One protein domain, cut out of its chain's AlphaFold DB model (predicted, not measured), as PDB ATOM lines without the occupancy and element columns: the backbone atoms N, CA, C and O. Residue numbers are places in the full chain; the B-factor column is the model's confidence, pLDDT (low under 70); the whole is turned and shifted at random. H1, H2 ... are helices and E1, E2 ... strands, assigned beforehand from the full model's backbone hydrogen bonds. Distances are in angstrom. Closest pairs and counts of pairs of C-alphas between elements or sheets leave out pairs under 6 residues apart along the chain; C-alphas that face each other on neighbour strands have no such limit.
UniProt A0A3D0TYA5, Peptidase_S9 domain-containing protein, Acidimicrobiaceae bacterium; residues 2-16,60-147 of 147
ATOM      1  N   VAL A   2      92.970 269.108  -8.869       57.81
ATOM      2  CA  VAL A   2      91.732 269.779  -9.329       57.81
ATOM      3  C   VAL A   2      91.784 270.317 -10.770       57.81
ATOM      4  O   VAL A   2      90.738 270.491 -11.372       57.81
ATOM      5  N   ASP A   3      92.968 270.539 -11.357       60.25
ATOM      6  CA  ASP A   3      93.101 271.050 -12.743       60.25
ATOM      7  C   ASP A   3      93.866 270.113 -13.684       60.25
ATOM      8  O   ASP A   3      94.433 270.554 -14.681       60.25
ATOM      9  N   SER A   4      93.971 268.829 -13.350       62.78
ATOM     10  CA  SER A   4      94.762 267.899 -14.151       62.78
ATOM     11  C   SER A   4      94.175 266.501 -14.099       62.78
ATOM     12  O   SER A   4      93.847 266.007 -13.023       62.78
ATOM     13  N   ASP A   5      94.089 265.878 -15.266       72.50
ATOM     14  CA  ASP A   5      93.709 264.488 -15.516       72.50
ATOM     15  C   ASP A   5      94.926 263.552 -15.632       72.50
ATOM     16  O   ASP A   5      94.784 262.375 -15.948       72.50
ATOM     17  N   VAL A   6      96.126 264.058 -15.333       82.12
ATOM     18  CA  VAL A   6      97.388 263.311 -15.456       82.12
ATOM     19  C   VAL A   6      97.512 262.210 -14.397       82.12
ATOM     20  O   VAL A   6      98.156 261.191 -14.633       82.12
ATOM     21  N   PHE A   7      96.918 262.401 -13.216       85.69
ATOM     22  CA  PHE A   7      97.118 261.514 -12.069       85.69
ATOM     23  C   PHE A   7      95.950 260.545 -11.874       85.69
ATOM     24  O   PHE A   7      94.796 260.964 -11.755       85.69
ATOM     25  N   ALA A   8      96.276 259.257 -11.751       88.50
ATOM     26  CA  ALA A   8      95.315 258.184 -11.490       88.50
ATOM     27  C   ALA A   8      94.801 258.155 -10.036       88.50
ATOM     28  O   ALA A   8      93.695 257.682  -9.790       88.50
ATOM     29  N   ALA A   9      95.581 258.661  -9.075       92.06
ATOM     30  CA  ALA A   9      95.215 258.728  -7.660       92.06
ATOM     31  C   ALA A   9      95.981 259.846  -6.934       92.06
ATOM     32  O   ALA A   9      97.027 260.301  -7.403       92.06
ATOM     33  N   GLY A  10      95.454 260.272  -5.787       92.62
ATOM     34  CA  GLY A  10      95.984 261.355  -4.968       92.62
ATOM     35  C   GLY A  10      96.088 261.028  -3.484       92.62
ATOM     36  O   GLY A  10      95.229 260.341  -2.936       92.62
ATOM     37  N   ILE A  11      97.097 261.594  -2.824       94.50
ATOM     38  CA  ILE A  11      97.244 261.591  -1.365       94.50
ATOM     39  C   ILE A  11      97.305 263.049  -0.905       94.50
ATOM     40  O   ILE A  11      98.114 263.827  -1.410       94.50
ATOM     41  N   SER A  12      96.445 263.423   0.041       91.25
ATOM     42  CA  SER A  12      96.459 264.729   0.697       91.25
ATOM     43  C   SER A  12      96.698 264.538   2.189       91.25
ATOM     44  O   SER A  12      95.918 263.873   2.865       91.25
ATOM     45  N   ARG A  13      97.789 265.109   2.703       90.31
ATOM     46  CA  ARG A  13      98.114 265.136   4.133       90.31
ATOM     47  C   ARG A  13      98.010 266.580   4.592       90.31
ATOM     48  O   ARG A  13      98.685 267.408   3.985       90.31
ATOM     49  N   TYR A  14      97.154 266.860   5.582       85.19
ATOM     50  CA  TYR A  14      96.977 268.194   6.189       85.19
ATOM     51  C   TYR A  14      96.949 269.334   5.148       85.19
ATOM     52  O   TYR A  14      97.666 270.329   5.239       85.19
ATOM     53  N   GLY A  15      96.166 269.130   4.081       80.19
ATOM     54  CA  GLY A  15      96.149 269.994   2.903       80.19
ATOM     55  C   GLY A  15      95.192 271.177   3.035       80.19
ATOM     56  O   GLY A  15      94.100 271.052   3.581       80.19
ATOM     57  N   VAL A  16      95.573 272.319   2.464       79.44
ATOM     58  CA  VAL A  16      94.725 273.519   2.422       79.44
ATOM     59  C   VAL A  16      93.739 273.434   1.252       79.44
ATOM     60  O   VAL A  16      94.152 273.332   0.094       79.44
ATOM     61  N   LEU A  60      87.052 267.969  -9.766       80.19
ATOM     62  CA  LEU A  60      87.566 266.804  -9.050       80.19
ATOM     63  C   LEU A  60      87.128 265.525  -9.759       80.19
ATOM     64  O   LEU A  60      85.945 265.202  -9.834       80.19
ATOM     65  N   ARG A  61      88.110 264.786 -10.272       83.62
ATOM     66  CA  ARG A  61      87.908 263.475 -10.910       83.62
ATOM     67  C   ARG A  61      88.856 262.410 -10.376       83.62
ATOM     68  O   ARG A  61      88.521 261.231 -10.412       83.62
ATOM     69  N   THR A  62      90.015 262.820  -9.866       90.31
ATOM     70  CA  THR A  62      91.043 261.916  -9.350       90.31
ATOM     71  C   THR A  62      90.653 261.372  -7.973       90.31
ATOM     72  O   THR A  62      90.444 262.173  -7.057       90.31
ATOM     73  N   PRO A  63      90.593 260.040  -7.795       93.69
ATOM     74  CA  PRO A  63      90.433 259.421  -6.487       93.69
ATOM     75  C   PRO A  63      91.461 259.916  -5.474       93.69
ATOM     76  O   PRO A  63      92.639 260.046  -5.811       93.69
ATOM     77  N   MET A  64      91.045 260.157  -4.229       94.19
ATOM     78  CA  MET A  64      91.940 260.728  -3.221       94.19
ATOM     79  C   MET A  64      91.758 260.152  -1.818       94.19
ATOM     80  O   MET A  64      90.637 260.030  -1.330       94.19
ATOM     81  N   ILE A  65      92.868 259.885  -1.133       96.75
ATOM     82  CA  ILE A  65      92.887 259.692   0.319       96.75
ATOM     83  C   ILE A  65      93.310 260.990   1.016       96.75
ATOM     84  O   ILE A  65      94.283 261.630   0.614       96.75
ATOM     85  N   VAL A  66      92.557 261.381   2.045       96.50
ATOM     86  CA  VAL A  66      92.786 262.574   2.869       96.50
ATOM     87  C   VAL A  66      93.152 262.133   4.285       96.50
ATOM     88  O   VAL A  66      92.437 261.333   4.891       96.50
ATOM     89  N   LEU A  67      94.268 262.637   4.806       97.06
ATOM     90  CA  LEU A  67      94.831 262.284   6.108       97.06
ATOM     91  C   LEU A  67      95.042 263.560   6.930       97.06
ATOM     92  O   LEU A  67      95.729 264.476   6.477       97.06
ATOM     93  N   GLN A  68      94.484 263.610   8.135       97.38
ATOM     94  CA  GLN A  68      94.453 264.822   8.957       97.38
ATOM     95  C   GLN A  68      94.708 264.495  10.431       97.38
ATOM     96  O   GLN A  68      94.274 263.449  10.905       97.38
ATOM     97  N   GLY A  69      95.400 265.377  11.154       96.25
ATOM     98  CA  GLY A  69      95.469 265.342  12.620       96.25
ATOM     99  C   GLY A  69      94.348 266.181  13.235       96.25
ATOM    100  O   GLY A  69      94.023 267.235  12.685       96.25
ATOM    101  N   ASP A  70      93.736 265.721  14.326       95.50
ATOM    102  CA  ASP A  70      92.617 266.414  14.989       95.50
ATOM    103  C   ASP A  70      93.030 267.653  15.800       95.50
ATOM    104  O   ASP A  70      92.212 268.547  16.007       95.50
ATOM    105  N   GLU A  71      94.298 267.743  16.195       92.88
ATOM    106  CA  GLU A  71      94.890 268.870  16.921       92.88
ATOM    107  C   GLU A  71      95.701 269.802  15.997       92.88
ATOM    108  O   GLU A  71      96.520 270.599  16.459       92.88
ATOM    109  N   ASP A  72      95.531 269.703  14.675       88.75
ATOM    110  CA  ASP A  72      96.232 270.567  13.723       88.75
ATOM    111  C   ASP A  72      95.718 272.017  13.803       88.75
ATOM    112  O   ASP A  72      94.598 272.329  13.401       88.75
ATOM    113  N   LEU A  73      96.562 272.907  14.332       83.81
ATOM    114  CA  LEU A  73      96.289 274.344  14.445       83.81
ATOM    115  C   LEU A  73      96.832 275.162  13.261       83.81
ATOM    116  O   LEU A  73      96.553 276.357  13.183       83.81
ATOM    117  N   ILE A  74      97.612 274.538  12.374       80.69
ATOM    118  CA  ILE A  74      98.218 275.165  11.190       80.69
ATOM    119  C   ILE A  74      97.237 275.049  10.022       80.69
ATOM    120  O   ILE A  74      96.893 276.033   9.374       80.69
ATOM    121  N   VAL A  75      96.722 273.838   9.789       84.31
ATOM    122  CA  VAL A  75      95.663 273.554   8.818       84.31
ATOM    123  C   VAL A  75      94.528 272.838   9.547       84.31
ATOM    124  O   VAL A  75      94.577 271.616   9.711       84.31
ATOM    125  N   PRO A  76      93.498 273.581   9.995       88.12
ATOM    126  CA  PRO A  76      92.421 273.016  10.794       88.12
ATOM    127  C   PRO A  76      91.712 271.847  10.096       88.12
ATOM    128  O   PRO A  76      91.498 271.913   8.879       88.12
ATOM    129  N   PRO A  77      91.237 270.823  10.837       90.12
ATOM    130  CA  PRO A  77      90.543 269.668  10.260       90.12
ATOM    131  C   PRO A  77      89.368 270.014   9.342       90.12
ATOM    132  O   PRO A  77      89.118 269.305   8.366       90.12
ATOM    133  N   ALA A  78      88.706 271.147   9.592       88.94
ATOM    134  CA  ALA A  78      87.632 271.676   8.758       88.94
ATOM    135  C   ALA A  78      88.024 271.801   7.270       88.94
ATOM    136  O   ALA A  78      87.192 271.577   6.395       88.94
ATOM    137  N   GLN A  79      89.294 272.095   6.965       87.56
ATOM    138  CA  GLN A  79      89.817 272.165   5.593       87.56
ATOM    139  C   GLN A  79      89.758 270.797   4.898       87.56
ATOM    140  O   GLN A  79      89.257 270.666   3.776       87.56
ATOM    141  N   SER A  80      90.217 269.755   5.593       91.50
ATOM    142  CA  SER A  80      90.149 268.373   5.117       91.50
ATOM    143  C   SER A  80      88.699 267.900   4.980       91.50
ATOM    144  O   SER A  80      88.343 267.267   3.984       91.50
ATOM    145  N   GLU A  81      87.827 268.257   5.923       92.12
ATOM    146  CA  GLU A  81      86.400 267.923   5.876       92.12
ATOM    147  C   GLU A  81      85.678 268.579   4.691       92.12
ATOM    148  O   GLU A  81      84.888 267.919   4.012       92.12
ATOM    149  N   GLN A  82      85.990 269.842   4.382       89.94
ATOM    150  CA  GLN A  82      85.470 270.534   3.199       89.94
ATOM    151  C   GLN A  82      85.866 269.816   1.902       89.94
ATOM    152  O   GLN A  82      85.020 269.601   1.027       89.94
ATOM    153  N   LEU A  83      87.127 269.384   1.781       89.25
ATOM    154  CA  LEU A  83      87.589 268.619   0.622       89.25
ATOM    155  C   LEU A  83      86.880 267.261   0.510       89.25
ATOM    156  O   LEU A  83      86.443 266.875  -0.575       89.25
ATOM    157  N   VAL A  84      86.719 266.543   1.623       92.38
ATOM    158  CA  VAL A  84      86.013 265.251   1.657       92.38
ATOM    159  C   VAL A  84      84.539 265.414   1.283       92.38
ATOM    160  O   VAL A  84      84.001 264.601   0.527       92.38
ATOM    161  N   ALA A  85      83.879 266.471   1.760       91.06
ATOM    162  CA  ALA A  85      82.506 266.789   1.381       91.06
ATOM    163  C   ALA A  85      82.386 267.049  -0.129       91.06
ATOM    164  O   ALA A  85      81.479 266.518  -0.775       91.06
ATOM    165  N   ALA A  86      83.337 267.784  -0.709       88.81
ATOM    166  CA  ALA A  86      83.388 268.029  -2.143       88.81
ATOM    167  C   ALA A  86      83.620 266.750  -2.968       88.81
ATOM    168  O   ALA A  86      82.892 266.503  -3.929       88.81
ATOM    169  N   LEU A  87      84.571 265.896  -2.569       90.25
ATOM    170  CA  LEU A  87      84.822 264.595  -3.208       90.25
ATOM    171  C   LEU A  87      83.573 263.704  -3.173       90.25
ATOM    172  O   LEU A  87      83.217 263.073  -4.170       90.25
ATOM    173  N   ARG A  88      82.871 263.693  -2.034       91.81
ATOM    174  CA  ARG A  88      81.610 262.965  -1.857       91.81
ATOM    175  C   ARG A  88      80.511 263.496  -2.770       91.81
ATOM    176  O   ARG A  88      79.851 262.691  -3.425       91.81
ATOM    177  N   ALA A  89      80.329 264.814  -2.838       89.06
ATOM    178  CA  ALA A  89      79.341 265.449  -3.711       89.06
ATOM    179  C   ALA A  89      79.625 265.175  -5.198       89.06
ATOM    180  O   ALA A  89      78.704 264.888  -5.960       89.06
ATOM    181  N   ALA A  90      80.903 265.170  -5.591       87.31
ATOM    182  CA  ALA A  90      81.346 264.825  -6.940       87.31
ATOM    183  C   ALA A  90      81.270 263.312  -7.245       87.31
ATOM    184  O   ALA A  90      81.433 262.896  -8.391       87.31
ATOM    185  N   GLY A  91      81.016 262.464  -6.239       90.38
ATOM    186  CA  GLY A  91      81.003 261.007  -6.387       90.38
ATOM    187  C   GLY A  91      82.379 260.408  -6.695       90.38
ATOM    188  O   GLY A  91      82.455 259.298  -7.223       90.38
ATOM    189  N   VAL A  92      83.454 261.132  -6.379       91.50
ATOM    190  CA  VAL A  92      84.839 260.698  -6.577       91.50
ATOM    191  C   VAL A  92      85.214 259.709  -5.480       91.50
ATOM    192  O   VAL A  92      84.848 259.886  -4.315       91.50
ATOM    193  N   ALA A  93      85.934 258.648  -5.849       94.56
ATOM    194  CA  ALA A  93      86.374 257.648  -4.888       94.56
ATOM    195  C   ALA A  93      87.329 258.270  -3.860       94.56
ATOM    196  O   ALA A  93      88.308 258.913  -4.239       94.56
ATOM    197  N   HIS A  94      87.051 258.102  -2.569       96.00
ATOM    198  CA  HIS A  94      87.868 258.732  -1.535       96.00
ATOM    199  C   HIS A  94      87.896 257.980  -0.209       96.00
ATOM    200  O   HIS A  94      86.994 257.205   0.112       96.00
ATOM    201  N   SER A  95      88.920 258.271   0.585       97.12
ATOM    202  CA  SER A  95      89.075 257.824   1.971       97.12
ATOM    203  C   SER A  95      89.441 259.021   2.843       97.12
ATOM    204  O   SER A  95      90.139 259.922   2.383       97.12
ATOM    205  N   TYR A  96      88.979 259.030   4.091       97.25
ATOM    206  CA  TYR A  96      89.333 260.059   5.067       97.25
ATOM    207  C   TYR A  96      89.728 259.408   6.388       97.25
ATOM    208  O   TYR A  96      88.961 258.606   6.921       97.25
ATOM    209  N   LEU A  97      90.923 259.729   6.885       97.25
ATOM    210  CA  LEU A  97      91.397 259.302   8.198       97.25
ATOM    211  C   LEU A  97      91.771 260.536   9.020       97.25
ATOM    212  O   LEU A  97      92.632 261.323   8.619       97.25
ATOM    213  N   LEU A  98      91.135 260.656  10.184       96.81
ATOM    214  CA  LEU A  98      91.455 261.638  11.212       96.81
ATOM    215  C   LEU A  98      92.229 260.935  12.333       96.81
ATOM    216  O   LEU A  98      91.738 259.961  12.909       96.81
ATOM    217  N   PHE A  99      93.439 261.400  12.621       96.75
ATOM    218  CA  PHE A  99      94.325 260.812  13.621       96.75
ATOM    219  C   PHE A  99      94.248 261.599  14.925       96.75
ATOM    220  O   PHE A  99      94.589 262.778  14.954       96.75
ATOM    221  N   ALA A 100      93.820 260.917  15.989       95.06
ATOM    222  CA  ALA A 100      93.659 261.513  17.307       95.06
ATOM    223  C   ALA A 100      95.002 261.799  18.000       95.06
ATOM    224  O   ALA A 100      95.886 260.928  18.049       95.06
ATOM    225  N   GLY A 101      95.124 262.989  18.586       93.44
ATOM    226  CA  GLY A 101      96.332 263.469  19.256       93.44
ATOM    227  C   GLY A 101      97.475 263.785  18.290       93.44
ATOM    228  O   GLY A 101      98.645 263.682  18.675       93.44
ATOM    229  N   GLU A 102      97.157 264.077  17.026       95.44
ATOM    230  CA  GLU A 102      98.126 264.494  16.011       95.44
ATOM    231  C   GLU A 102      97.869 265.928  15.560       95.44
ATOM    232  O   GLU A 102      96.730 266.352  15.389       95.44
ATOM    233  N   GLN A 103      98.955 266.653  15.309       91.75
ATOM    234  CA  GLN A 103      98.938 268.052  14.881       91.75
ATOM    235  C   GLN A 103      99.340 268.154  13.398       91.75
ATOM    236  O   GLN A 103      99.163 267.208  12.625       91.75
ATOM    237  N   HIS A 104      99.943 269.281  13.002       86.81
ATOM    238  CA  HIS A 104     100.554 269.451  11.687       86.81
ATOM    239  C   HIS A 104     101.804 268.566  11.544       86.81
ATOM    240  O   HIS A 104     102.913 268.927  11.951       86.81
ATOM    241  N   GLY A 105     101.599 267.363  11.005       86.06
ATOM    242  CA  GLY A 105     102.608 266.313  10.885       86.06
ATOM    243  C   GLY A 105     102.497 265.245  11.977       86.06
ATOM    244  O   GLY A 105     102.498 265.548  13.169       86.06
ATOM    245  N   PHE A 106     102.439 263.979  11.551       92.19
ATOM    246  CA  PHE A 106     102.260 262.845  12.460       92.19
ATOM    247  C   PHE A 106     103.553 262.520  13.205       92.19
ATOM    248  O   PHE A 106     104.602 262.363  12.579       92.19
ATOM    249  N   ARG A 107     103.474 262.388  14.532       92.06
ATOM    250  CA  ARG A 107     104.625 262.101  15.404       92.06
ATOM    251  C   ARG A 107     104.521 260.761  16.113       92.06
ATOM    252  O   ARG A 107     105.549 260.166  16.431       92.06
ATOM    253  N   GLN A 108     103.315 260.267  16.372       93.62
ATOM    254  CA  GLN A 108     103.156 258.979  17.027       93.62
ATOM    255  C   GLN A 108     103.446 257.873  16.012       93.62
ATOM    256  O   GLN A 108     102.790 257.780  14.973       93.62
ATOM    257  N   THR A 109     104.385 256.979  16.329       95.50
ATOM    258  CA  THR A 109     104.789 255.881  15.434       95.50
ATOM    259  C   THR A 109     103.593 255.080  14.922       95.50
ATOM    260  O   THR A 109     103.519 254.777  13.736       95.50
ATOM    261  N   ARG A 110     102.609 254.800  15.789       95.19
ATOM    262  CA  ARG A 110     101.375 254.091  15.413       95.19
ATOM    263  C   ARG A 110     100.590 254.794  14.297       95.19
ATOM    264  O   ARG A 110     100.104 254.126  13.393       95.19
ATOM    265  N   ASN A 111     100.513 256.124  14.331       95.19
ATOM    266  CA  ASN A 111      99.756 256.921  13.367       95.19
ATOM    267  C   ASN A 111     100.540 257.098  12.067       95.19
ATOM    268  O   ASN A 111      99.958 257.033  10.990       95.19
ATOM    269  N   ILE A 112     101.868 257.236  12.149       95.12
ATOM    270  CA  ILE A 112     102.746 257.241  10.971       95.12
ATOM    271  C   ILE A 112     102.603 255.922  10.206       95.12
ATOM    272  O   ILE A 112     102.377 255.931   8.997       95.12
ATOM    273  N   VAL A 113     102.693 254.794  10.913       95.56
ATOM    274  CA  VAL A 113     102.551 253.456  10.328       95.56
ATOM    275  C   VAL A 113     101.153 253.273   9.731       95.56
ATOM    276  O   VAL A 113     101.033 252.875   8.576       95.56
ATOM    277  N   ALA A 114     100.096 253.629  10.466       95.31
ATOM    278  CA  ALA A 114      98.724 253.549   9.966       95.31
ATOM    279  C   ALA A 114      98.492 254.416   8.714       95.31
ATOM    280  O   ALA A 114      97.846 253.962   7.772       95.31
ATOM    281  N   ALA A 115      99.049 255.631   8.670       96.06
ATOM    282  CA  ALA A 115      98.979 256.504   7.504       96.06
ATOM    283  C   ALA A 115      99.657 255.875   6.278       96.06
ATOM    284  O   ALA A 115      99.043 255.810   5.219       96.06
ATOM    285  N   LEU A 116     100.879 255.352   6.429       96.12
ATOM    286  CA  LEU A 116     101.613 254.710   5.333       96.12
ATOM    287  C   LEU A 116     100.882 253.472   4.798       96.12
ATOM    288  O   LEU A 116     100.772 253.293   3.584       96.12
ATOM    289  N   TRP A 117     100.331 252.638   5.683       96.69
ATOM    290  CA  TRP A 117      99.545 251.479   5.260       96.69
ATOM    291  C   TRP A 117      98.254 251.878   4.551       96.69
ATOM    292  O   TRP A 117      97.903 251.275   3.536       96.69
ATOM    293  N   ALA A 118      97.564 252.912   5.036       96.75
ATOM    294  CA  ALA A 118      96.365 253.425   4.387       96.75
ATOM    295  C   ALA A 118      96.675 254.006   2.997       96.75
ATOM    296  O   ALA A 118      95.940 253.731   2.050       96.75
ATOM    297  N   GLU A 119      97.777 254.749   2.851       96.62
ATOM    298  CA  GLU A 119      98.264 255.261   1.563       96.62
ATOM    299  C   GLU A 119      98.566 254.115   0.590       96.62
ATOM    300  O   GLU A 119      98.049 254.103  -0.530       96.62
ATOM    301  N   LEU A 120      99.345 253.117   1.022       96.38
ATOM    302  CA  LEU A 120      99.706 251.969   0.192       96.38
ATOM    303  C   LEU A 120      98.474 251.156  -0.221       96.38
ATOM    304  O   LEU A 120      98.334 250.793  -1.390       96.38
ATOM    305  N   SER A 121      97.557 250.913   0.716       96.88
ATOM    306  CA  SER A 121      96.295 250.228   0.443       96.88
ATOM    307  C   SER A 121      95.436 250.995  -0.558       96.88
ATOM    308  O   SER A 121      94.902 250.404  -1.499       96.88
ATOM    309  N   PHE A 122      95.317 252.314  -0.386       96.56
ATOM    310  CA  PHE A 122      94.553 253.165  -1.288       96.56
ATOM    311  C   PHE A 122      95.120 253.112  -2.710       96.56
ATOM    312  O   PHE A 122      94.378 252.872  -3.664       96.56
ATOM    313  N   LEU A 123      96.438 253.273  -2.852       95.94
ATOM    314  CA  LEU A 123      97.114 253.187  -4.144       95.94
ATOM    315  C   LEU A 123      96.958 251.800  -4.772       95.94
ATOM    316  O   LEU A 123      96.641 251.724  -5.955       95.94
ATOM    317  N   GLY A 124      97.088 250.722  -3.994       95.50
ATOM    318  CA  GLY A 124      96.848 249.354  -4.462       95.50
ATOM    319  C   GLY A 124      95.453 249.182  -5.061       95.50
ATOM    320  O   GLY A 124      95.302 248.700  -6.184       95.50
ATOM    321  N   GLN A 125      94.430 249.681  -4.364       95.19
ATOM    322  CA  GLN A 125      93.044 249.635  -4.831       95.19
ATOM    323  C   GLN A 125      92.779 250.501  -6.073       95.19
ATOM    324  O   GLN A 125      91.914 250.142  -6.871       95.19
ATOM    325  N   MET A 126      93.449 251.649  -6.223       94.81
ATOM    326  CA  MET A 126      93.229 252.555  -7.362       94.81
ATOM    327  C   MET A 126      94.049 252.168  -8.597       94.81
ATOM    328  O   MET A 126      93.579 252.347  -9.718       94.81
ATOM    329  N   LEU A 127      95.259 251.642  -8.401       93.88
ATOM    330  CA  LEU A 127      96.195 251.283  -9.470       93.88
ATOM    331  C   LEU A 127      96.142 249.793  -9.843       93.88
ATOM    332  O   LEU A 127      96.755 249.394 -10.829       93.88
ATOM    333  N   GLY A 128      95.406 248.973  -9.087       94.25
ATOM    334  CA  GLY A 128      95.178 247.562  -9.401       94.25
ATOM    335  C   GLY A 128      96.335 246.638  -9.022       94.25
ATOM    336  O   GLY A 128      96.555 245.641  -9.707       94.25
ATOM    337  N   PHE A 129      97.066 246.943  -7.946       94.69
ATOM    338  CA  PHE A 129      98.112 246.063  -7.418       94.69
ATOM    339  C   PHE A 129      97.804 245.613  -5.988       94.69
ATOM    340  O   PHE A 129      97.171 246.324  -5.209       94.69
ATOM    341  N   ALA A 130      98.287 244.421  -5.640       91.25
ATOM    342  CA  ALA A 130      98.272 243.928  -4.272       91.25
ATOM    343  C   ALA A 130      99.577 244.351  -3.570       91.25
ATOM    344  O   ALA A 130     100.657 244.064  -4.094       91.25
ATOM    345  N   PRO A 131      99.507 245.038  -2.420       91.06
ATOM    346  CA  PRO A 131     100.667 245.266  -1.562       91.06
ATOM    347  C   PRO A 131     101.359 243.943  -1.199       91.06
ATOM    348  O   PRO A 131     100.694 242.922  -1.042       91.06
ATOM    349  N   ALA A 132     102.689 243.963  -1.085       88.38
ATOM    350  CA  ALA A 132     103.470 242.762  -0.775       88.38
ATOM    351  C   ALA A 132     103.214 242.245   0.650       88.38
ATOM    352  O   ALA A 132     103.188 241.038   0.879       88.38
ATOM    353  N   ASP A 133     103.007 243.167   1.589       88.50
ATOM    354  CA  ASP A 133     102.679 242.853   2.973       88.50
ATOM    355  C   ASP A 133     101.170 242.646   3.159       88.50
ATOM    356  O   ASP A 133     100.341 243.240   2.462       88.50
ATOM    357  N   ALA A 134     100.804 241.832   4.151       87.44
ATOM    358  CA  ALA A 134      99.418 241.661   4.568       87.44
ATOM    359  C   ALA A 134      98.941 242.917   5.313       87.44
ATOM    360  O   ALA A 134      99.221 243.096   6.499       87.44
ATOM    361  N   ILE A 135      98.234 243.791   4.597       91.31
ATOM    362  CA  ILE A 135      97.748 245.068   5.120       91.31
ATOM    363  C   ILE A 135      96.228 245.101   5.088       91.31
ATOM    364  O   ILE A 135      95.609 244.682   4.108       91.31
ATOM    365  N   GLU A 136      95.624 245.620   6.155       90.88
ATOM    366  CA  GLU A 136      94.176 245.800   6.201       90.88
ATOM    367  C   GLU A 136      93.753 246.832   5.140       90.88
ATOM    368  O   GLU A 136      94.303 247.943   5.113       90.88
ATOM    369  N   PRO A 137      92.798 246.507   4.250       93.50
ATOM    370  CA  PRO A 137      92.367 247.443   3.230       93.50
ATOM    371  C   PRO A 137      91.709 248.690   3.821       93.50
ATOM    372  O   PRO A 137      90.730 248.613   4.562       93.50
ATOM    373  N   VAL A 138      92.188 249.872   3.426       96.06
ATOM    374  CA  VAL A 138      91.517 251.117   3.799       96.06
ATOM    375  C   VAL A 138      90.137 251.180   3.146       96.06
ATOM    376  O   VAL A 138      89.960 250.853   1.967       96.06
ATOM    377  N   ARG A 139      89.139 251.634   3.907       96.19
ATOM    378  CA  ARG A 139      87.783 251.825   3.391       96.19
ATOM    379  C   ARG A 139      87.766 252.948   2.354       96.19
ATOM    380  O   ARG A 139      88.051 254.098   2.684       96.19
ATOM    381  N   VAL A 140      87.361 252.629   1.123       96.19
ATOM    382  CA  VAL A 140      87.172 253.600   0.033       96.19
ATOM    383  C   VAL A 140      85.683 253.818  -0.220       96.19
ATOM    384  O   VAL A 140      84.967 252.895  -0.608       96.19
ATOM    385  N   HIS A 141      85.217 255.051  -0.047       94.31
ATOM    386  CA  HIS A 141      83.870 255.467  -0.422       94.31
ATOM    387  C   HIS A 141      83.786 255.640  -1.940       94.31
ATOM    388  O   HIS A 141      84.594 256.357  -2.522       94.31
ATOM    389  N   ARG A 142      82.797 255.009  -2.585       89.25
ATOM    390  CA  ARG A 142      82.539 255.102  -4.034       89.25
ATOM    391  C   ARG A 142      81.077 255.480  -4.292       89.25
ATOM    392  O   ARG A 142      80.204 255.178  -3.475       89.25
ATOM    393  N   ARG A 143      80.792 256.121  -5.432       75.50
ATOM    394  CA  ARG A 143      79.424 256.508  -5.826       75.50
ATOM    395  C   ARG A 143      78.501 255.277  -5.814       75.50
ATOM    396  O   ARG A 143      78.772 254.300  -6.501       75.50
ATOM    397  N   GLY A 144      77.426 255.329  -5.023       61.81
ATOM    398  CA  GLY A 144      76.426 254.255  -4.912       61.81
ATOM    399  C   GLY A 144      76.560 253.332  -3.695       61.81
ATOM    400  O   GLY A 144      75.630 252.582  -3.416       61.81
ATOM    401  N   GLN A 145      77.646 253.417  -2.919       52.16
ATOM    402  CA  GLN A 145      77.745 252.708  -1.639       52.16
ATOM    403  C   GLN A 145      77.151 253.584  -0.528       52.16
ATOM    404  O   GLN A 145      77.798 254.513  -0.044       52.16
ATOM    405  N   ARG A 146      75.889 253.318  -0.158       38.97
ATOM    406  CA  ARG A 146      75.283 253.866   1.066       38.97
ATOM    407  C   ARG A 146      76.060 253.293   2.255       38.97
ATOM    408  O   ARG A 146      76.123 252.076   2.402       38.97
ATOM    409  N   GLY A 147      76.714 254.168   3.013       42.62
ATOM    410  CA  GLY A 147      77.187 253.871   4.364       42.62
ATOM    411  C   GLY A 147      76.069 254.142   5.349       42.62
ATOM    412  O   GLY A 147      75.325 255.116   5.092       42.62
TER     413      GLY A 147
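AT A GLANCE: This is residues 2 to 16 and 60 to 147 of the 147 residues of the protein "Peptidase_S9 domain-containing protein" of Acidimicrobiaceae bacterium (UniProt A0A3D0TYA5). A small flat-lying slab of three parallel strands, E1, E2 and E3, is sandwiched between two helices, H1 over one face and H2 over the other, both running along the strands. After H2 a tail of residues 128 to 147, with no named element, loops outward past H2 and folds back past the E3 edge of the sheet. The printed part has 103 residues with two named helices and three named strands, in the order E1 E2 H1 E3 H2, and the sheet order is E1 E2 E3. The class is mixed, helices and strands, with under half of the residues in named elements. The whole is compact, with a radius of gyration of the C-alphas of 13.5 A, and rounded, spanning 32 by 31 by 29 A.

HOW THE PARTS SIT: Begin at E1, residues 10 to 13, an edge strand. Its neighbour E2, residues 64 to 69, is parallel to it at 7 degrees; look for N 12 and O 65, 2.9 A apart and within hydrogen-bond range. On the other side of E2 find E3, residues 94 to 99, the other edge strand, parallel to E2 at 12 degrees, with N 66 and O 95 at 2.8 A, within hydrogen-bond range. H1, residues 77 to 89, is on the sheet at a height of 9.2 A, over E2 and E3; its line and that of E3 stand at 18 degrees on the local plane, along the strands. The closest C-alphas of H1 and E2 are those of Gln 68 and Pro 77, 6.4 A apart. E2, H1 and E3 form a strand-helix-strand unit, two parallel neighbour strands with a helix between them in the chain, and its crossover is right-handed. H2, residues 109 to 127, is on the opposite face at a height of 9.7 A, over E2 and E3, at 2 degrees to E2 on the local plane and along the strands. Its closest C-alphas to E3 are those of Asn 111 and Phe 99, 6.7 A apart. These are three layers, helices on both faces of a sheet, and H1 and H2 are apart. In H1 and H2 every O i to N i+4 pair is within hydrogen-bond range.

IN THESE COORDINATES: Find C-alpha 10 at (95.984, 261.355, -4.968), where E1 begins its 10.1 A. E2 covers 16.9 A and E3 16.6 A. H1 starts at C-alpha 77, (90.543, 269.668, 10.260), and is 18.4 A long. H2 measures 26.7 A and ends at C-alpha 127, (96.195, 251.283, -9.470).

THE WHOLE: The C-alphas of Leu 73 and Gly 128 are the two farthest apart, 35.9 A. Residues 17 to 59 are not printed, and C-alphas 16 and 60 are 15.1 A apart across this cut, which lies in the link from E1 to E2. Of the links that are printed whole, H1 to E3 is tight, E2 to H1 and E3 to H2 are short, and none is long. Confidence is under 70 at residues 2 to 4 and 144 to 147.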